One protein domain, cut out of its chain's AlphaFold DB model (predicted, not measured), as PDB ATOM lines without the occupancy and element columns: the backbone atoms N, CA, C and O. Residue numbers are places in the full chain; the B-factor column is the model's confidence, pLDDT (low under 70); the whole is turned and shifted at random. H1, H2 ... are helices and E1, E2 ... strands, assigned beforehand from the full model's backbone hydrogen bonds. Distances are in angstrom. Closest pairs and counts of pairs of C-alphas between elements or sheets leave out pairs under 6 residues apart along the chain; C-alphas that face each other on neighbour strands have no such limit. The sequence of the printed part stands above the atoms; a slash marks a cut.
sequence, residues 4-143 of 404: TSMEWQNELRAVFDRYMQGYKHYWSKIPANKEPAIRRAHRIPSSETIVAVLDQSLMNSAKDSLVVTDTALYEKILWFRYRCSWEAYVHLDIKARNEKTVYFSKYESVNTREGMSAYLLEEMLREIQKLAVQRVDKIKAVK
ATOM      1  N   THR A   4      11.418 -32.722 -35.336       82.75
ATOM      2  CA  THR A   4      11.978 -31.530 -35.999       82.75
ATOM      3  C   THR A   4      13.466 -31.290 -35.698       82.75
ATOM      4  O   THR A   4      14.186 -30.643 -36.469       82.75
ATOM      5  N   SER A   5      13.958 -31.784 -34.557       83.81
ATOM      6  CA  SER A   5      15.376 -31.705 -34.190       83.81
ATOM      7  C   SER A   5      16.174 -32.775 -34.925       83.81
ATOM      8  O   SER A   5      17.245 -32.500 -35.462       83.81
ATOM      9  N   MET A   6      15.623 -33.984 -35.020       87.75
ATOM     10  CA  MET A   6      16.260 -35.094 -35.722       87.75
ATOM     11  C   MET A   6      16.327 -34.861 -37.238       87.75
ATOM     12  O   MET A   6      17.373 -35.121 -37.836       87.75
ATOM     13  N   GLU A   7      15.261 -34.330 -37.846       91.69
ATOM     14  CA  GLU A   7      15.238 -33.927 -39.260       91.69
ATOM     15  C   GLU A   7      16.369 -32.935 -39.564       91.69
ATOM     16  O   GLU A   7      17.208 -33.190 -40.425       91.69
ATOM     17  N   TRP A   8      16.483 -31.877 -38.762       92.12
ATOM     18  CA  TRP A   8      17.528 -30.864 -38.910       92.12
ATOM     19  C   TRP A   8      18.948 -31.406 -38.791       92.12
ATOM     20  O   TRP A   8      19.822 -31.079 -39.594       92.12
ATOM     21  N   GLN A   9      19.193 -32.266 -37.802       91.56
ATOM     22  CA  GLN A   9      20.498 -32.906 -37.670       91.56
ATOM     23  C   GLN A   9      20.834 -33.744 -38.910       91.56
ATOM     24  O   GLN A   9      21.993 -33.790 -39.319       91.56
ATOM     25  N   ASN A  10      19.844 -34.403 -39.514       91.50
ATOM     26  CA  ASN A  10      20.044 -35.208 -40.714       91.50
ATOM     27  C   ASN A  10      20.294 -34.345 -41.958       91.50
ATOM     28  O   ASN A  10      21.184 -34.679 -42.737       91.50
ATOM     29  N   GLU A  11      19.586 -33.226 -42.116       94.31
ATOM     30  CA  GLU A  11      19.835 -32.257 -43.193       94.31
ATOM     31  C   GLU A  11      21.261 -31.695 -43.117       94.31
ATOM     32  O   GLU A  11      21.991 -31.699 -44.109       94.31
ATOM     33  N   LEU A  12      21.697 -31.292 -41.919       92.44
ATOM     34  CA  LEU A  12      23.066 -30.837 -41.682       92.44
ATOM     35  C   LEU A  12      24.095 -31.914 -42.044       92.44
ATOM     36  O   LEU A  12      25.059 -31.622 -42.751       92.44
ATOM     37  N   ARG A  13      23.898 -33.161 -41.593       90.19
ATOM     38  CA  ARG A  13      24.786 -34.285 -41.946       90.19
ATOM     39  C   ARG A  13      24.858 -34.477 -43.458       90.19
ATOM     40  O   ARG A  13      25.954 -34.544 -43.994       90.19
ATOM     41  N   ALA A  14      23.722 -34.450 -44.152       91.44
ATOM     42  CA  ALA A  14      23.673 -34.627 -45.601       91.44
ATOM     43  C   ALA A  14      24.476 -33.563 -46.372       91.44
ATOM     44  O   ALA A  14      25.068 -33.875 -47.410       91.44
ATOM     45  N   VAL A  15      24.539 -32.319 -45.878       93.12
ATOM     46  CA  VAL A  15      25.423 -31.294 -46.461       93.12
ATOM     47  C   VAL A  15      26.887 -31.675 -46.257       93.12
ATOM     48  O   VAL A  15      27.651 -31.703 -47.221       93.12
ATOM     49  N   PHE A  16      27.288 -32.034 -45.036       88.81
ATOM     50  CA  PHE A  16      28.663 -32.479 -44.782       88.81
ATOM     51  C   PHE A  16      29.043 -33.677 -45.666       88.81
ATOM     52  O   PHE A  16      30.118 -33.672 -46.260       88.81
ATOM     53  N   ASP A  17      28.151 -34.646 -45.851       86.38
ATOM     54  CA  ASP A  17      28.395 -35.847 -46.662       86.38
ATOM     55  C   ASP A  17      28.652 -35.542 -48.128       86.38
ATOM     56  O   ASP A  17      29.387 -36.268 -48.798       86.38
ATOM     57  N   ARG A  18      28.031 -34.483 -48.645       90.12
ATOM     58  CA  ARG A  18      28.176 -34.079 -50.041       90.12
ATOM     59  C   ARG A  18      29.514 -33.394 -50.290       90.12
ATOM     60  O   ARG A  18      30.162 -33.678 -51.292       90.12
ATOM     61  N   TYR A  19      29.924 -32.516 -49.379       88.12
ATOM     62  CA  TYR A  19      31.100 -31.662 -49.561       88.12
ATOM     63  C   TYR A  19      32.388 -32.263 -48.997       88.12
ATOM     64  O   TYR A  19      33.478 -31.910 -49.442       88.12
ATOM     65  N   MET A  20      32.287 -33.176 -48.029       80.25
ATOM     66  CA  MET A  20      33.440 -33.605 -47.235       80.25
ATOM     67  C   MET A  20      33.986 -34.987 -47.607       80.25
ATOM     68  O   MET A  20      34.894 -35.488 -46.937       80.25
ATOM     69  N   GLN A  21      33.506 -35.598 -48.693       77.69
ATOM     70  CA  GLN A  21      33.989 -36.907 -49.145       77.69
ATOM     71  C   GLN A  21      35.511 -36.889 -49.355       77.69
ATOM     72  O   GLN A  21      36.036 -36.120 -50.151       77.69
ATOM     73  N   GLY A  22      36.231 -37.737 -48.616       69.00
ATOM     74  CA  GLY A  22      37.695 -37.836 -48.694       69.00
ATOM     75  C   GLY A  22      38.482 -36.928 -47.738       69.00
ATOM     76  O   GLY A  22      39.703 -37.061 -47.661       69.00
ATOM     77  N   TYR A  23      37.826 -36.067 -46.954       72.38
ATOM     78  CA  TYR A  23      38.485 -35.238 -45.936       72.38
ATOM     79  C   TYR A  23      38.506 -35.902 -44.555       72.38
ATOM     80  O   TYR A  23      37.747 -36.825 -44.269       72.38
ATOM     81  N   LYS A  24      39.361 -35.432 -43.639       66.38
ATOM     82  CA  LYS A  24      39.340 -35.875 -42.232       66.38
ATOM     83  C   LYS A  24      38.246 -35.117 -41.471       66.38
ATOM     84  O   LYS A  24      38.442 -33.968 -41.095       66.38
ATOM     85  N   HIS A  25      37.102 -35.754 -41.246       69.06
ATOM     86  CA  HIS A  25      35.942 -35.162 -40.571       69.06
ATOM     87  C   HIS A  25      35.187 -36.230 -39.760       69.06
ATOM     88  O   HIS A  25      35.308 -37.425 -40.033       69.06
ATOM     89  N   TYR A  26      34.438 -35.807 -38.735       69.44
ATOM     90  CA  TYR A  26      33.635 -36.694 -37.884       69.44
ATOM     91  C   TYR A  26      32.178 -36.213 -37.876       69.44
ATOM     92  O   TYR A  26      31.923 -35.095 -37.441       69.44
ATOM     93  N   TRP A  27      31.222 -37.028 -38.324       64.75
ATOM     94  CA  TRP A  27      29.791 -36.657 -38.307       64.75
ATOM     95  C   TRP A  27      28.847 -37.858 -38.122       64.75
ATOM     96  O   TRP A  27      27.838 -37.735 -37.435       64.75
ATOM     97  N   SER A  28      29.195 -39.050 -38.628       59.62
ATOM     98  CA  SER A  28      28.385 -40.269 -38.432       59.62
ATOM     99  C   SER A  28      28.651 -40.966 -37.092       59.62
ATOM    100  O   SER A  28      27.756 -41.574 -36.508       59.62
ATOM    101  N   LYS A  29      29.883 -40.865 -36.572       70.69
ATOM    102  CA  LYS A  29      30.253 -41.348 -35.236       70.69
ATOM    103  C   LYS A  29      31.485 -40.607 -34.730       70.69
ATOM    104  O   LYS A  29      32.619 -41.014 -34.989       70.69
ATOM    105  N   ILE A  30      31.273 -39.498 -34.020       81.00
ATOM    106  CA  ILE A  30      32.363 -38.830 -33.301       81.00
ATOM    107  C   ILE A  30      32.959 -39.865 -32.339       81.00
ATOM    108  O   ILE A  30      32.213 -40.461 -31.558       81.00
ATOM    109  N   PRO A  31      34.274 -40.146 -32.395       83.94
ATOM    110  CA  PRO A  31      34.863 -41.127 -31.501       83.94
ATOM    111  C   PRO A  31      34.565 -40.747 -30.046       83.94
ATOM    112  O   PRO A  31      34.791 -39.603 -29.650       83.94
ATOM    113  N   ALA A  32      34.081 -41.695 -29.240       84.19
ATOM    114  CA  ALA A  32      33.643 -41.421 -27.865       84.19
ATOM    115  C   ALA A  32      34.754 -40.800 -26.994       84.19
ATOM    116  O   ALA A  32      34.492 -40.033 -26.074       84.19
ATOM    117  N   ASN A  33      36.021 -41.076 -27.312       82.69
ATOM    118  CA  ASN A  33      37.179 -40.475 -26.649       82.69
ATOM    119  C   ASN A  33      37.507 -39.043 -27.126       82.69
ATOM    120  O   ASN A  33      38.287 -38.350 -26.473       82.69
ATOM    121  N   LYS A  34      36.958 -38.601 -28.261       85.56
ATOM    122  CA  LYS A  34      37.164 -37.267 -28.844       85.56
ATOM    123  C   LYS A  34      36.073 -36.288 -28.435       85.56
ATOM    124  O   LYS A  34      36.398 -35.128 -28.195       85.56
ATOM    125  N   GLU A  35      34.826 -36.736 -28.306       89.31
ATOM    126  CA  GLU A  35      33.698 -35.853 -27.983       89.31
ATOM    127  C   GLU A  35      33.931 -35.007 -26.712       89.31
ATOM    128  O   GLU A  35      33.816 -33.780 -26.797       89.31
ATOM    129  N   PRO A  36      34.391 -35.559 -25.566       87.12
ATOM    130  CA  PRO A  36      34.660 -34.746 -24.377       87.12
ATOM    131  C   PRO A  36      35.769 -33.708 -24.591       87.12
ATOM    132  O   PRO A  36      35.763 -32.645 -23.967       87.12
ATOM    133  N   ALA A  37      36.743 -34.005 -25.458       85.50
ATOM    134  CA  ALA A  37      37.818 -33.078 -25.792       85.50
ATOM    135  C   ALA A  37      37.320 -31.943 -26.697       85.50
ATOM    136  O   ALA A  37      37.684 -30.794 -26.455       85.50
ATOM    137  N   ILE A  38      36.457 -32.253 -27.671       90.19
ATOM    138  CA  ILE A  38      35.794 -31.275 -28.545       90.19
ATOM    139  C   ILE A  38      34.933 -30.335 -27.700       90.19
ATOM    140  O   ILE A  38      35.153 -29.125 -27.719       90.19
ATOM    141  N   ARG A  39      34.039 -30.882 -26.864       90.12
ATOM    142  CA  ARG A  39      33.184 -30.083 -25.971       90.12
ATOM    143  C   ARG A  39      34.003 -29.141 -25.097       90.12
ATOM    144  O   ARG A  39      33.708 -27.955 -25.013       90.12
ATOM    145  N   ARG A  40      35.097 -29.634 -24.509       84.12
ATOM    146  CA  ARG A  40      35.986 -28.820 -23.664       84.12
ATOM    147  C   ARG A  40      36.771 -27.770 -24.452       84.12
ATOM    148  O   ARG A  40      37.008 -26.678 -23.941       84.12
ATOM    149  N   ALA A  41      37.212 -28.093 -25.668       84.19
ATOM    150  CA  ALA A  41      37.957 -27.167 -26.514       84.19
ATOM    151  C   ALA A  41      37.085 -25.982 -26.946       84.19
ATOM    152  O   ALA A  41      37.564 -24.849 -26.884       84.19
ATOM    153  N   HIS A  42      35.823 -26.247 -27.287       84.56
ATOM    154  CA  HIS A  42      34.871 -25.285 -27.854       84.56
ATOM    155  C   HIS A  42      33.866 -24.714 -26.849       84.56
ATOM    156  O   HIS A  42      33.126 -23.803 -27.193       84.56
ATOM    157  N   ARG A  43      33.871 -25.197 -25.597       86.56
ATOM    158  CA  ARG A  43      32.885 -24.856 -24.552       86.56
ATOM    159  C   ARG A  43      31.438 -25.152 -24.984       86.56
ATOM    160  O   ARG A  43      30.535 -24.368 -24.716       86.56
ATOM    161  N   ILE A  44      31.232 -26.288 -25.646       86.25
ATOM    162  CA  ILE A  44      29.899 -26.727 -26.084       86.25
ATOM    163  C   ILE A  44      29.146 -27.289 -24.864       86.25
ATOM    164  O   ILE A  44      29.673 -28.216 -24.229       86.25
ATOM    165  N   PRO A  45      27.950 -26.768 -24.524       84.06
ATOM    166  CA  PRO A  45      27.117 -27.286 -23.440       84.06
ATOM    167  C   PRO A  45      26.800 -28.772 -23.613       84.06
ATOM    168  O   PRO A  45      26.700 -29.266 -24.732       84.06
ATOM    169  N   SER A  46      26.611 -29.511 -22.517       83.62
ATOM    170  CA  SER A  46      26.222 -30.931 -22.584       83.62
ATOM    171  C   SER A  46      24.813 -31.153 -23.138       83.62
ATOM    172  O   SER A  46      24.515 -32.260 -23.570       83.62
ATOM    173  N   SER A  47      23.967 -30.119 -23.115       86.69
ATOM    174  CA  SER A  47      22.617 -30.130 -23.683       86.69
ATOM    175  C   SER A  47      22.596 -30.077 -25.212       86.69
ATOM    176  O   SER A  47      21.591 -30.455 -25.801       86.69
ATOM    177  N   GLU A  48      23.679 -29.632 -25.855       90.00
ATOM    178  CA  GLU A  48      23.750 -29.525 -27.313       90.00
ATOM    179  C   GLU A  48      24.277 -30.820 -27.944       90.00
ATOM    180  O   GLU A  48      25.246 -31.437 -27.467       90.00
ATOM    181  N   THR A  49      23.670 -31.218 -29.058       91.56
ATOM    182  CA  THR A  49      24.084 -32.391 -29.829       91.56
ATOM    183  C   THR A  49      25.127 -31.976 -30.854       91.56
ATOM    184  O   THR A  49      24.851 -31.147 -31.717       91.56
ATOM    185  N   ILE A  50      26.326 -32.567 -30.814       93.56
ATOM    186  CA  ILE A  50      27.318 -32.331 -31.868       93.56
ATOM    187  C   ILE A  50      26.917 -33.130 -33.111       93.56
ATOM    188  O   ILE A  50      26.858 -34.360 -33.075       93.56
ATOM    189  N   VAL A  51      26.666 -32.424 -34.209       92.50
ATOM    190  CA  VAL A  51      26.218 -32.995 -35.482       92.50
ATOM    191  C   VAL A  51      27.405 -33.317 -36.379       92.50
ATOM    192  O   VAL A  51      27.481 -34.417 -36.926       92.50
ATOM    193  N   ALA A  52      28.348 -32.383 -36.505       91.75
ATOM    194  CA  ALA A  52      29.522 -32.549 -37.349       91.75
ATOM    195  C   ALA A  52      30.738 -31.793 -36.803       91.75
ATOM    196  O   ALA A  52      30.623 -30.758 -36.149       91.75
ATOM    197  N   VAL A  53      31.928 -32.317 -37.090       91.19
ATOM    198  CA  VAL A  53      33.217 -31.720 -36.736       91.19
ATOM    199  C   VAL A  53      34.139 -31.774 -37.945       91.19
ATOM    200  O   VAL A  53      34.537 -32.853 -38.396       91.19
ATOM    201  N   LEU A  54      34.539 -30.599 -38.417       88.75
ATOM    202  CA  LEU A  54      35.638 -30.429 -39.358       88.75
ATOM    203  C   LEU A  54      36.923 -30.190 -38.562       88.75
ATOM    204  O   LEU A  54      37.212 -29.068 -38.148       88.75
ATOM    205  N   ASP A  55      37.676 -31.262 -38.310       86.25
ATOM    206  CA  ASP A  55      38.931 -31.204 -37.557       86.25
ATOM    207  C   ASP A  55      40.073 -30.716 -38.448       86.25
ATOM    208  O   ASP A  55      40.566 -31.435 -39.315       86.25
ATOM    209  N   GLN A  56      40.523 -29.491 -38.201       78.19
ATOM    210  CA  GLN A  56      41.638 -28.883 -38.915       78.19
ATOM    211  C   GLN A  56      42.950 -29.012 -38.136       78.19
ATOM    212  O   GLN A  56      43.952 -28.433 -38.535       78.19
ATOM    213  N   SER A  57      43.020 -29.739 -37.018       76.88
ATOM    214  CA  SER A  57      44.229 -29.792 -36.184       76.88
ATOM    215  C   SER A  57      45.278 -30.803 -36.688       76.88
ATOM    216  O   SER A  57      44.944 -31.886 -37.154       76.88
ATOM    217  N   LEU A  58      46.578 -30.475 -36.556       68.38
ATOM    218  CA  LEU A  58      47.703 -31.269 -37.106       68.38
ATOM    219  C   LEU A  58      47.720 -32.730 -36.627       68.38
ATOM    220  O   LEU A  58      48.172 -33.619 -37.340       68.38
ATOM    221  N   MET A  59      47.248 -32.969 -35.404       74.88
ATOM    222  CA  MET A  59      47.280 -34.277 -34.742       74.88
ATOM    223  C   MET A  59      45.878 -34.866 -34.535       74.88
ATOM    224  O   MET A  59      45.678 -35.659 -33.613       74.88
ATOM    225  N   ASN A  60      44.887 -34.446 -35.334       72.31
ATOM    226  CA  ASN A  60      43.489 -34.876 -35.200       72.31
ATOM    227  C   ASN A  60      42.960 -34.730 -33.758       72.31
ATOM    228  O   ASN A  60      42.303 -35.610 -33.197       72.31
ATOM    229  N   SER A  61      43.370 -33.662 -33.084       79.19
ATOM    230  CA  SER A  61      43.002 -33.342 -31.707       79.19
ATOM    231  C   SER A  61      41.660 -32.613 -31.590       79.19
ATOM    232  O   SER A  61      41.219 -32.396 -30.464       79.19
ATOM    233  N   ALA A  62      41.064 -32.206 -32.718       80.38
ATOM    234  CA  ALA A  62      39.884 -31.347 -32.824       80.38
ATOM    235  C   ALA A  62      39.971 -30.030 -32.029       80.38
ATOM    236  O   ALA A  62      38.967 -29.452 -31.620       80.38
ATOM    237  N   LYS A  63      41.197 -29.553 -31.770       78.94
ATOM    238  CA  LYS A  63      41.439 -28.294 -31.051       78.94
ATOM    239  C   LYS A  63      41.223 -27.062 -31.918       78.94
ATOM    240  O   LYS A  63      40.861 -26.031 -31.358       78.94
ATOM    241  N   ASP A  64      41.493 -27.193 -33.208       81.75
ATOM    242  CA  ASP A  64      41.287 -26.173 -34.230       81.75
ATOM    243  C   ASP A  64      40.292 -26.810 -35.193       81.75
ATOM    244  O   ASP A  64      40.665 -27.644 -36.017       81.75
ATOM    245  N   SER A  65      39.007 -26.586 -34.954       87.62
ATOM    246  CA  SER A  65      37.948 -27.234 -35.718       87.62
ATOM    247  C   SER A  65      36.738 -26.330 -35.827       87.62
ATOM    248  O   SER A  65      36.475 -25.529 -34.932       87.62
ATOM    249  N   LEU A  66      35.984 -26.526 -36.898       90.38
ATOM    250  CA  LEU A  66      34.626 -26.026 -37.009       90.38
ATOM    251  C   LEU A  66      33.696 -27.123 -36.491       90.38
ATOM    252  O   LEU A  66      33.767 -28.264 -36.956       90.38
ATOM    253  N   VAL A  67      32.874 -26.810 -35.500       92.94
ATOM    254  CA  VAL A  67      31.950 -27.759 -34.880       92.94
ATOM    255  C   VAL A  67      30.529 -27.278 -35.104       92.94
ATOM    256  O   VAL A  67      30.179 -26.162 -34.745       92.94
ATOM    257  N   VAL A  68      29.707 -28.132 -35.690       93.56
ATOM    258  CA  VAL A  68      28.294 -27.873 -35.937       93.56
ATOM    259  C   VAL A  68      27.478 -28.664 -34.930       93.56
ATOM    260  O   VAL A  68      27.677 -29.872 -34.770       93.56
ATOM    261  N   THR A  69      26.576 -27.976 -34.244       94.25
ATOM    262  CA  THR A  69      25.644 -28.554 -33.270       94.25
ATOM    263  C   THR A  69      24.206 -28.402 -33.755       94.25
ATOM    264  O   THR A  69      23.957 -27.834 -34.812       94.25
ATOM    265  N   ASP A  70      23.234 -28.905 -33.011       91.19
ATOM    266  CA  ASP A  70      21.819 -28.672 -33.296       91.19
ATOM    267  C   ASP A  70      21.387 -27.209 -33.080       91.19
ATOM    268  O   ASP A  70      20.441 -26.760 -33.732       91.19
ATOM    269  N   THR A  71      22.101 -26.428 -32.266       89.44
ATOM    270  CA  THR A  71      21.720 -25.050 -31.888       89.44
ATOM    271  C   THR A  71      22.640 -23.951 -32.433       89.44
ATOM    272  O   THR A  71      22.227 -22.791 -32.513       89.44
ATOM    273  N   ALA A  72      23.885 -24.280 -32.781       93.00
ATOM    274  CA  ALA A  72      24.897 -23.304 -33.168       93.00
ATOM    275  C   ALA A  72      26.073 -23.906 -33.957       93.00
ATOM    276  O   ALA A  72      26.329 -25.115 -33.962       93.00
ATOM    277  N   LEU A  73      26.850 -23.014 -34.560       92.31
ATOM    278  CA  LEU A  73      28.170 -23.275 -35.112       92.31
ATOM    279  C   LEU A  73      29.238 -22.741 -34.153       92.31
ATOM    280  O   LEU A  73      29.155 -21.615 -33.670       92.31
ATOM    281  N   TYR A  74      30.252 -23.551 -33.878       91.56
ATOM    282  CA  TYR A  74      31.375 -23.225 -33.013       91.56
ATOM    283  C   TYR A  74      32.667 -23.253 -33.812       91.56
ATOM    284  O   TYR A  74      32.914 -24.177 -34.587       91.56
ATOM    285  N   GLU A  75      33.530 -22.279 -33.569       86.56
ATOM    286  CA  GLU A  75      34.866 -22.257 -34.142       86.56
ATOM    287  C   GLU A  75      35.898 -21.978 -33.057       86.56
ATOM    288  O   GLU A  75      35.693 -21.168 -32.150       86.56
ATOM    289  N   LYS A  76      37.049 -22.638 -33.163       79.94
ATOM    290  CA  LYS A  76      38.215 -22.290 -32.364       79.94
ATOM    291  C   LYS A  76      39.398 -21.999 -33.267       79.94
ATOM    292  O   LYS A  76      39.963 -22.910 -33.868       79.94
ATOM    293  N   ILE A  77      39.806 -20.733 -33.272       69.50
ATOM    294  CA  ILE A  77      41.007 -20.251 -33.948       69.50
ATOM    295  C   ILE A  77      42.008 -19.850 -32.867       69.50
ATOM    296  O   ILE A  77      41.816 -18.860 -32.159       69.50
ATOM    297  N   LEU A  78      43.101 -20.607 -32.735       68.50
ATOM    298  CA  LEU A  78      44.145 -20.350 -31.737       68.50
ATOM    299  C   LEU A  78      43.568 -20.246 -30.304       68.50
ATOM    300  O   LEU A  78      43.157 -21.253 -29.713       68.50
ATOM    301  N   TRP A  79      43.578 -19.035 -29.736       61.94
ATOM    302  CA  TRP A  79      43.124 -18.690 -28.383       61.94
ATOM    303  C   TRP A  79      41.663 -18.227 -28.335       61.94
ATOM    304  O   TRP A  79      41.092 -18.166 -27.245       61.94
ATOM    305  N   PHE A  80      41.057 -17.921 -29.484       63.62
ATOM    306  CA  PHE A  80      39.694 -17.409 -29.578       63.62
ATOM    307  C   PHE A  80      38.703 -18.550 -29.788       63.62
ATOM    308  O   PHE A  80      38.980 -19.518 -30.499       63.62
ATOM    309  N   ARG A  81      37.551 -18.439 -29.125       77.38
ATOM    310  CA  ARG A  81      36.414 -19.344 -29.288       77.38
ATOM    311  C   ARG A  81      35.238 -18.518 -29.748       77.38
ATOM    312  O   ARG A  81      34.908 -17.530 -29.098       77.38
ATOM    313  N   TYR A  82      34.622 -18.963 -30.819       81.50
ATOM    314  CA  TYR A  82      33.466 -18.335 -31.404       81.50
ATOM    315  C   TYR A  82      32.279 -19.288 -31.350       81.50
ATOM    316  O   TYR A  82      32.432 -20.498 -31.527       81.50
ATOM    317  N   ARG A  83      31.103 -18.723 -31.087       88.75
ATOM    318  CA  ARG A  83      29.812 -19.400 -31.164       88.75
ATOM    319  C   ARG A  83      28.867 -18.515 -31.968       88.75
ATOM    320  O   ARG A  83      28.547 -17.413 -31.531       88.75
ATOM    321  N   CYS A  84      28.373 -19.033 -33.082       87.25
ATOM    322  CA  CYS A  84      27.346 -18.423 -33.913       87.25
ATOM    323  C   CYS A  84      26.041 -19.198 -33.758       87.25
ATOM    324  O   CYS A  84      25.981 -20.365 -34.144       87.25
ATOM    325  N   SER A  85      24.993 -18.589 -33.200       90.12
ATOM    326  CA  SER A  85      23.671 -19.229 -33.236       90.12
ATOM    327  C   SER A  85      23.131 -19.251 -34.664       90.12
ATOM    328  O   SER A  85      23.545 -18.438 -35.493       90.12
ATOM    329  N   TRP A  86      22.183 -20.140 -34.963       91.81
ATOM    330  CA  TRP A  86      21.602 -20.209 -36.306       91.81
ATOM    331  C   TRP A  86      20.940 -18.897 -36.743       91.81
ATOM    332  O   TRP A  86      21.076 -18.509 -37.899       91.81
ATOM    333  N   GLU A  87      20.322 -18.154 -35.821       87.75
ATOM    334  CA  GLU A  87      19.737 -16.832 -36.100       87.75
ATOM    335  C   GLU A  87      20.787 -15.776 -36.457       87.75
ATOM    336  O   GLU A  87      20.533 -14.913 -37.289       87.75
ATOM    337  N   ALA A  88      21.975 -15.832 -35.853       85.31
ATOM    338  CA  ALA A  88      23.074 -14.954 -36.247       85.31
ATOM    339  C   ALA A  88      23.696 -15.414 -37.576       85.31
ATOM    340  O   ALA A  88      24.039 -14.595 -38.430       85.31
ATOM    341  N   TYR A  89      23.800 -16.731 -37.767       90.56
ATOM    342  CA  TYR A  89      24.461 -17.355 -38.906       90.56
ATOM    343  C   TYR A  89      23.799 -17.014 -40.247       90.56
ATOM    344  O   TYR A  89      24.488 -16.772 -41.240       90.56
ATOM    345  N   VAL A  90      22.465 -16.929 -40.280       92.31
ATOM    346  CA  VAL A  90      21.707 -16.586 -41.499       92.31
ATOM    347  C   VAL A  90      22.011 -15.187 -42.043       92.31
ATOM    348  O   VAL A  90      21.741 -14.917 -43.209       92.31
ATOM    349  N   HIS A  91      22.604 -14.311 -41.230       89.31
ATOM    350  CA  HIS A  91      22.949 -12.940 -41.608       89.31
ATOM    351  C   HIS A  91      24.439 -12.740 -41.921       89.31
ATOM    352  O   HIS A  91      24.856 -11.621 -42.229       89.31
ATOM    353  N   LEU A  92      25.259 -13.793 -41.848       87.38
ATOM    354  CA  LEU A  92      26.680 -13.701 -42.177       87.38
ATOM    355  C   LEU A  92      26.894 -13.608 -43.691       87.38
ATOM    356  O   LEU A  92      26.311 -14.364 -44.460       87.38
ATOM    357  N   ASP A  93      27.799 -12.737 -44.137       89.81
ATOM    358  CA  ASP A  93      28.319 -12.821 -45.505       89.81
ATOM    359  C   ASP A  93      29.564 -13.714 -45.489       89.81
ATOM    360  O   ASP A  93      30.558 -13.410 -44.826       89.81
ATOM    361  N   ILE A  94      29.444 -14.862 -46.158       91.69
ATOM    362  CA  ILE A  94      30.413 -15.961 -46.163       91.69
ATOM    363  C   ILE A  94      31.160 -15.907 -47.491       91.69
ATOM    364  O   ILE A  94      30.530 -16.136 -48.511       91.69
ATOM    365  N   LYS A  95      32.463 -15.615 -47.529       91.75
ATOM    366  CA  LYS A  95      33.215 -15.509 -48.800       91.75
ATOM    367  C   LYS A  95      34.608 -16.111 -48.706       91.75
ATOM    368  O   LYS A  95      35.352 -15.796 -47.780       91.75
ATOM    369  N   ALA A  96      35.015 -16.911 -49.685       90.06
ATOM    370  CA  ALA A  96      36.407 -17.305 -49.846       90.06
ATOM    371  C   ALA A  96      37.242 -16.068 -50.203       90.06
ATOM    372  O   ALA A  96      37.014 -15.398 -51.210       90.06
ATOM    373  N   ARG A  97      38.228 -15.747 -49.362       85.50
ATOM    374  CA  ARG A  97      39.169 -14.645 -49.616       85.50
ATOM    375  C   ARG A  97      40.310 -15.084 -50.525       85.50
ATOM    376  O   ARG A  97      40.825 -14.293 -51.307       85.50
ATOM    377  N   ASN A  98      40.757 -16.318 -50.349       87.81
ATOM    378  CA  ASN A  98      41.816 -16.959 -51.118       87.81
ATOM    379  C   ASN A  98      41.607 -18.477 -51.056       87.81
ATOM    380  O   ASN A  98      40.700 -18.933 -50.372       87.81
ATOM    381  N   GLU A  99      42.476 -19.256 -51.697       86.31
ATOM    382  CA  GLU A  99      42.379 -20.724 -51.749       86.31
ATOM    383  C   GLU A  99      42.321 -21.420 -50.385       86.31
ATOM    384  O   GLU A  99      41.879 -22.565 -50.314       86.31
ATOM    385  N   LYS A 100      42.772 -20.757 -49.313       86.81
ATOM    386  CA  LYS A 100      42.905 -21.344 -47.980       86.81
ATOM    387  C   LYS A 100      41.994 -20.746 -46.919       86.81
ATOM    388  O   LYS A 100      41.848 -21.368 -45.871       86.81
ATOM    389  N   THR A 101      41.366 -19.598 -47.150       85.31
ATOM    390  CA  THR A 101      40.659 -18.868 -46.095       85.31
ATOM    391  C   THR A 101      39.257 -18.438 -46.522       85.31
ATOM    392  O   THR A 101      39.105 -17.726 -47.515       85.31
ATOM    393  N   VAL A 102      38.247 -18.796 -45.722       87.69
ATOM    394  CA  VAL A 102      36.861 -18.303 -45.827       87.69
ATOM    395  C   VAL A 102      36.625 -17.242 -44.761       87.69
ATOM    396  O   VAL A 102      37.032 -17.441 -43.626       87.69
ATOM    397  N   TYR A 103      35.992 -16.126 -45.112       85.12
ATOM    398  CA  TYR A 103      35.642 -15.030 -44.210       85.12
ATOM    399  C   TYR A 103      34.160 -15.033 -43.868       85.12
ATOM    400  O   TYR A 103      33.328 -15.279 -44.740       85.12
ATOM    401  N   PHE A 104      33.867 -14.647 -42.629       83.31
ATOM    402  CA  PHE A 104      32.569 -14.147 -42.197       83.31
ATOM    403  C   PHE A 104      32.675 -12.621 -42.043       83.31
ATOM    404  O   PHE A 104      33.670 -12.124 -41.508       83.31
ATOM    405  N   SER A 105      31.683 -11.859 -42.514       62.59
ATOM    406  CA  SER A 105      31.701 -10.383 -42.650       62.59
ATOM    407  C   SER A 105      32.017  -9.538 -41.410       62.59
ATOM    408  O   SER A 105      32.072  -8.312 -41.511       62.59
ATOM    409  N   LYS A 106      32.262 -10.149 -40.249       55.88
ATOM    410  CA  LYS A 106      32.478  -9.462 -38.976       55.88
ATOM    411  C   LYS A 106      33.732  -9.938 -38.224       55.88
ATOM    412  O   LYS A 106      33.676 -10.122 -37.023       55.88
ATOM    413  N   TYR A 107      34.875 -10.037 -38.912       50.31
ATOM    414  CA  TYR A 107      36.229 -10.259 -38.342       50.31
ATOM    415  C   TYR A 107      36.704 -11.710 -38.160       50.31
ATOM    416  O   TYR A 107      37.741 -11.933 -37.535       50.31
ATOM    417  N   GLU A 108      36.034 -12.692 -38.755       64.81
ATOM    418  CA  GLU A 108      36.372 -14.103 -38.537       64.81
ATOM    419  C   GLU A 108      36.741 -14.806 -39.831       64.81
ATOM    420  O   GLU A 108      36.215 -14.497 -40.905       64.81
ATOM    421  N   SER A 109      37.690 -15.735 -39.734       76.50
ATOM    422  CA  SER A 109      38.161 -16.464 -40.896       76.50
ATOM    423  C   SER A 109      38.471 -17.920 -40.584       76.50
ATOM    424  O   SER A 109      39.360 -18.197 -39.778       76.50
ATOM    425  N   VAL A 110      37.837 -18.830 -41.313       79.00
ATOM    426  CA  VAL A 110      38.140 -20.258 -41.248       79.00
ATOM    427  C   VAL A 110      39.293 -20.556 -42.195       79.00
ATOM    428  O   VAL A 110      39.197 -20.318 -43.402       79.00
ATOM    429  N   ASN A 111      40.385 -21.109 -41.669       79.81
ATOM    430  CA  ASN A 111      41.504 -21.562 -42.492       79.81
ATOM    431  C   ASN A 111      41.348 -23.043 -42.837       79.81
ATOM    432  O   ASN A 111      41.469 -23.912 -41.981       79.81
ATOM    433  N   THR A 112      41.148 -23.345 -44.110       80.25
ATOM    434  CA  THR A 112      41.234 -24.714 -44.626       80.25
ATOM    435  C   THR A 112      42.667 -25.252 -44.523       80.25
ATOM    436  O   THR A 112      43.654 -24.508 -44.559       80.25
ATOM    437  N   ARG A 113      42.793 -26.573 -44.372       72.56
ATOM    438  CA  ARG A 113      44.077 -27.291 -44.407       72.56
ATOM    439  C   ARG A 113      44.109 -28.302 -45.551       72.56
ATOM    440  O   ARG A 113      43.092 -28.534 -46.196       72.56
ATOM    441  N   GLU A 114      45.310 -28.832 -45.798       63.53
ATOM    442  CA  GLU A 114      45.710 -29.641 -46.958       63.53
ATOM    443  C   GLU A 114      44.582 -30.469 -47.587       63.53
ATOM    444  O   GLU A 114      43.969 -31.320 -46.944       63.53
ATOM    445  N   GLY A 115      44.351 -30.200 -48.874       71.38
ATOM    446  CA  GLY A 115      43.391 -30.889 -49.731       71.38
ATOM    447  C   GLY A 115      42.059 -30.161 -49.910       71.38
ATOM    448  O   GLY A 115      41.404 -30.400 -50.919       71.38
ATOM    449  N   MET A 116      41.624 -29.320 -48.965       82.44
ATOM    450  CA  MET A 116      40.334 -28.618 -49.045       82.44
ATOM    451  C   MET A 116      40.534 -27.198 -49.554       82.44
ATOM    452  O   MET A 116      41.326 -26.453 -48.979       82.44
ATOM    453  N   SER A 117      39.813 -26.814 -50.608       89.31
ATOM    454  CA  SER A 117      39.795 -25.423 -51.050       89.31
ATOM    455  C   SER A 117      38.820 -24.615 -50.195       89.31
ATOM    456  O   SER A 117      37.749 -25.089 -49.810       89.31
ATOM    457  N   ALA A 118      39.169 -23.364 -49.915       90.06
ATOM    458  CA  ALA A 118      38.263 -22.426 -49.263       90.06
ATOM    459  C   ALA A 118      36.971 -22.212 -50.058       90.06
ATOM    460  O   ALA A 118      35.934 -21.978 -49.458       90.06
ATOM    461  N   TYR A 119      37.017 -22.334 -51.386       90.38
ATOM    462  CA  TYR A 119      35.829 -22.259 -52.238       90.38
ATOM    463  C   TYR A 119      34.847 -23.397 -51.942       90.38
ATOM    464  O   TYR A 119      33.661 -23.147 -51.768       90.38
ATOM    465  N   LEU A 120      35.344 -24.628 -51.785       90.50
ATOM    466  CA  LEU A 120      34.506 -25.771 -51.419       90.50
ATOM    467  C   LEU A 120      33.917 -25.606 -50.011       90.50
ATOM    468  O   LEU A 120      32.747 -25.906 -49.778       90.50
ATOM    469  N   LEU A 121      34.717 -25.089 -49.071       90.75
ATOM    470  CA  LEU A 121      34.237 -24.783 -47.727       90.75
ATOM    471  C   LEU A 121      33.188 -23.655 -47.737       90.75
ATOM    472  O   LEU A 121      32.195 -23.754 -47.024       90.75
ATOM    473  N   GLU A 122      33.377 -22.605 -48.540       93.81
ATOM    474  CA  GLU A 122      32.390 -21.537 -48.730       93.81
ATOM    475  C   GLU A 122      31.068 -22.105 -49.254       93.81
ATOM    476  O   GLU A 122      30.020 -21.795 -48.692       93.81
ATOM    477  N   GLU A 123      31.099 -22.946 -50.291       94.19
ATOM    478  CA  GLU A 123      29.893 -23.562 -50.855       94.19
ATOM    479  C   GLU A 123      29.130 -24.382 -49.812       94.19
ATOM    480  O   GLU A 123      27.923 -24.191 -49.647       94.19
ATOM    481  N   MET A 124      29.840 -25.220 -49.050       94.00
ATOM    482  CA  MET A 124      29.252 -26.001 -47.962       94.00
ATOM    483  C   MET A 124      28.597 -25.094 -46.911       94.00
ATOM    484  O   MET A 124      27.452 -25.315 -46.516       94.00
ATOM    485  N   LEU A 125      29.302 -24.052 -46.463       93.50
ATOM    486  CA  LEU A 125      28.800 -23.112 -45.458       93.50
ATOM    487  C   LEU A 125      27.587 -22.322 -45.971       93.50
ATOM    488  O   LEU A 125      26.626 -22.117 -45.234       93.50
ATOM    489  N   ARG A 126      27.572 -21.935 -47.250       95.12
ATOM    490  CA  ARG A 126      26.407 -21.297 -47.880       95.12
ATOM    491  C   ARG A 126      25.216 -22.242 -47.984       95.12
ATOM    492  O   ARG A 126      24.080 -21.790 -47.857       95.12
ATOM    493  N   GLU A 127      25.432 -23.534 -48.216       96.38
ATOM    494  CA  GLU A 127      24.336 -24.504 -48.204       96.38
ATOM    495  C   GLU A 127      23.767 -24.696 -46.792       96.38
ATOM    496  O   GLU A 127      22.550 -24.623 -46.620       96.38
ATOM    497  N   ILE A 128      24.624 -24.806 -45.770       95.06
ATOM    498  CA  ILE A 128      24.192 -24.797 -44.361       95.06
ATOM    499  C   ILE A 128      23.395 -23.523 -44.055       95.06
ATOM    500  O   ILE A 128      22.356 -23.587 -43.402       95.06
ATOM    501  N   GLN A 129      23.839 -22.368 -44.560       95.25
ATOM    502  CA  GLN A 129      23.155 -21.094 -44.352       95.25
ATOM    503  C   GLN A 129      21.748 -21.093 -44.958       95.25
ATOM    504  O   GLN A 129      20.811 -20.639 -44.307       95.25
ATOM    505  N   LYS A 130      21.571 -21.650 -46.163       96.12
ATOM    506  CA  LYS A 130      20.245 -21.796 -46.788       96.12
ATOM    507  C   LYS A 130      19.310 -22.655 -45.941       96.12
ATOM    508  O   LYS A 130      18.156 -22.276 -45.755       96.12
ATOM    509  N   LEU A 131      19.798 -23.777 -45.409       95.62
ATOM    510  CA  LEU A 131      18.987 -24.628 -44.535       95.62
ATOM    511  C   LEU A 131      18.667 -23.932 -43.201       95.62
ATOM    512  O   LEU A 131      17.542 -24.010 -42.711       95.62
ATOM    513  N   ALA A 132      19.621 -23.183 -42.641       92.81
ATOM    514  CA  ALA A 132      19.406 -22.399 -41.429       92.81
ATOM    515  C   ALA A 132      18.328 -21.316 -41.622       92.81
ATOM    516  O   ALA A 132      17.499 -21.145 -40.732       92.81
ATOM    517  N   VAL A 133      18.278 -20.642 -42.783       93.69
ATOM    518  CA  VAL A 133      17.199 -19.688 -43.124       93.69
ATOM    519  C   VAL A 133      15.845 -20.389 -43.069       93.69
ATOM    520  O   VAL A 133      14.963 -19.961 -42.331       93.69
ATOM    521  N   GLN A 134      15.713 -21.525 -43.761       92.31
ATOM    522  CA  GLN A 134      14.468 -22.297 -43.781       92.31
ATOM    523  C   GLN A 134      14.037 -22.732 -42.375       92.31
ATOM    524  O   GLN A 134      12.856 -22.672 -42.042       92.31
ATOM    525  N   ARG A 135      14.986 -23.149 -41.530       89.44
ATOM    526  CA  ARG A 135      14.712 -23.549 -40.146       89.44
ATOM    527  C   ARG A 135      14.265 -22.374 -39.283       89.44
ATOM    528  O   ARG A 135      13.281 -22.504 -38.559       89.44
ATOM    529  N   VAL A 136      14.973 -21.248 -39.342       88.00
ATOM    530  CA  VAL A 136      14.630 -20.044 -38.573       88.00
ATOM    531  C   VAL A 136      13.250 -19.527 -38.984       88.00
ATOM    532  O   VAL A 136      12.451 -19.191 -38.112       88.00
ATOM    533  N   ASP A 137      12.933 -19.543 -40.278       88.00
ATOM    534  CA  ASP A 137      11.624 -19.136 -40.791       88.00
ATOM    535  C   ASP A 137      10.512 -20.103 -40.361       88.00
ATOM    536  O   ASP A 137       9.473 -19.651 -39.882       88.00
ATOM    537  N   LYS A 138      10.743 -21.426 -40.424       85.75
ATOM    538  CA  LYS A 138       9.809 -22.439 -39.890       85.75
ATOM    539  C   LYS A 138       9.536 -22.217 -38.396       85.75
ATOM    540  O   LYS A 138       8.382 -22.228 -37.982       85.75
ATOM    541  N   ILE A 139      10.568 -21.970 -37.584       81.81
ATOM    542  CA  ILE A 139      10.414 -21.728 -36.137       81.81
ATOM    543  C   ILE A 139       9.643 -20.427 -35.869       81.81
ATOM    544  O   ILE A 139       8.788 -20.396 -34.983       81.81
ATOM    545  N   LYS A 140       9.910 -19.358 -36.630       80.25
ATOM    546  CA  LYS A 140       9.165 -18.092 -36.530       80.25
ATOM    547  C   LYS A 140       7.699 -18.258 -36.933       80.25
ATOM    548  O   LYS A 140       6.837 -17.724 -36.247       80.25
ATOM    549  N   ALA A 141       7.422 -19.032 -37.982       73.44
ATOM    550  CA  ALA A 141       6.065 -19.334 -38.434       73.44
ATOM    551  C   ALA A 141       5.281 -20.195 -37.430       73.44
ATOM    552  O   ALA A 141       4.078 -20.029 -37.293       73.44
ATOM    553  N   VAL A 142       5.947 -21.082 -36.683       71.12
ATOM    554  CA  VAL A 142       5.305 -21.853 -35.600       71.12
ATOM    555  C   VAL A 142       5.038 -20.984 -34.364       71.12
ATOM    556  O   VAL A 142       4.078 -21.227 -33.641       71.12
ATOM    557  N   LYS A 143       5.848 -19.943 -34.122       56.56
ATOM    558  CA  LYS A 143       5.657 -19.002 -33.002       56.56
ATOM    559  C   LYS A 143       4.587 -17.923 -33.246       56.56
ATOM    560  O   LYS A 143       4.314 -17.154 -32.329       56.56
TER     561      LYS A 143
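This is residues 4 to 143 of the 404 residues of an uncharacterized protein of Paenibacillus sp. Leaf72 (UniProt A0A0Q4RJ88). A four-stranded antiparallel sheet has helix H1 along one face and the short helix H2 across the other, and a smaller three-stranded sheet is covered on one face by the long helix H4. H1 and H4 lie side by side, running opposite ways, and H3 is a short turn between the larger sheet and H4. The printed part has 140 residues, with four named helices and seven named strands in the order H1 H2 E1 E2 E3 E4 H3 E5 E6 E7 H4; the sheets run E1 - E2 - E3 - E4 and E5 - E6 - E7, both antiparallel, and the class is mixed, helices and strands. It is compact, with a radius of gyration of the C-alphas of 14.2 A and spans of 44 by 35 by 29 A.

E1 (residues 50 to 55), E2 (65 to 69), E3 (72 to 77) and E4 (80 to 85) form a meander, each strand the antiparallel neighbour of the one before. N 54 and O 66 of E1 and E2 are 2.9 A apart, N 67 and O 74 of E2 and E3 2.8 A, and N 73 and O 84 of E3 and E4 2.8 A, each within hydrogen-bond range. H1 (residues 4 to 19) is on this sheet at a height of 9.4 A, over E1 and along the strands; their closest C-alphas, of Gln 9 and Val 51, are 6.1 A apart. H2 (residues 35 to 42) is on the opposite face, at a height of 9.1 A and across the strands; the closest C-alphas of H2 and E3, of His 42 and Lys 76, are 6.4 A apart. H4 (residues 118 to 142) touches H1 at a shallow tilt of 15 degrees, opposite ways, closest at the C-alphas of Tyr 19 and Met 124, 6.2 A apart. H3 (residues 86 to 89) only grazes the larger sheet and touches residues 129 to 136 of H4, closest at the C-alphas of Trp 86 and Ala 132, 6.0 A apart. E5 (residues 94 to 98), E6 (101 to 104) and E7 (108 to 111) form a second meander, with N 95 and O 103 at 2.9 A and N 102 and O 110 at 2.9 A. H4 is on this sheet in two layers, a helix on one face of a sheet, at a height of 10.2 A, over E5 and E6 and along the strands; the C-alphas of Thr 101 and Ala 118, the closest of E6 and H4, are 5.3 A apart. In H1, H2 and H4 every O i to N i+4 pair is within hydrogen-bond range; H3 is too short for such a pair.

H1 begins at C-alpha 4, (11.978, -31.530, -35.999), and measures 23.4 A from first to last C-alpha. H2 measures 10.6 A, E1 13.0 A, E2 12.6 A, E3 16.4 A, E4 16.5 A, H3 4.8 A, E5 12.5 A, E6 10.1 A and E7 9.9 A. H4 measures 35.7 A and ends at C-alpha 142, (5.305, -21.853, -35.600).

The two C-alphas farthest apart, of Met 59 and Lys 143, are 44.4 A apart. The printed part has no cut, and the link from H1 to H2, 15 residues, is long; its residues 25 to 26 pair antiparallel with residues 53 to 54 of E1. The mean pLDDT of the printed part is 84.1, with 17 residues under 70, among them residues 24 to 28, 77 to 80 and 105 to 108.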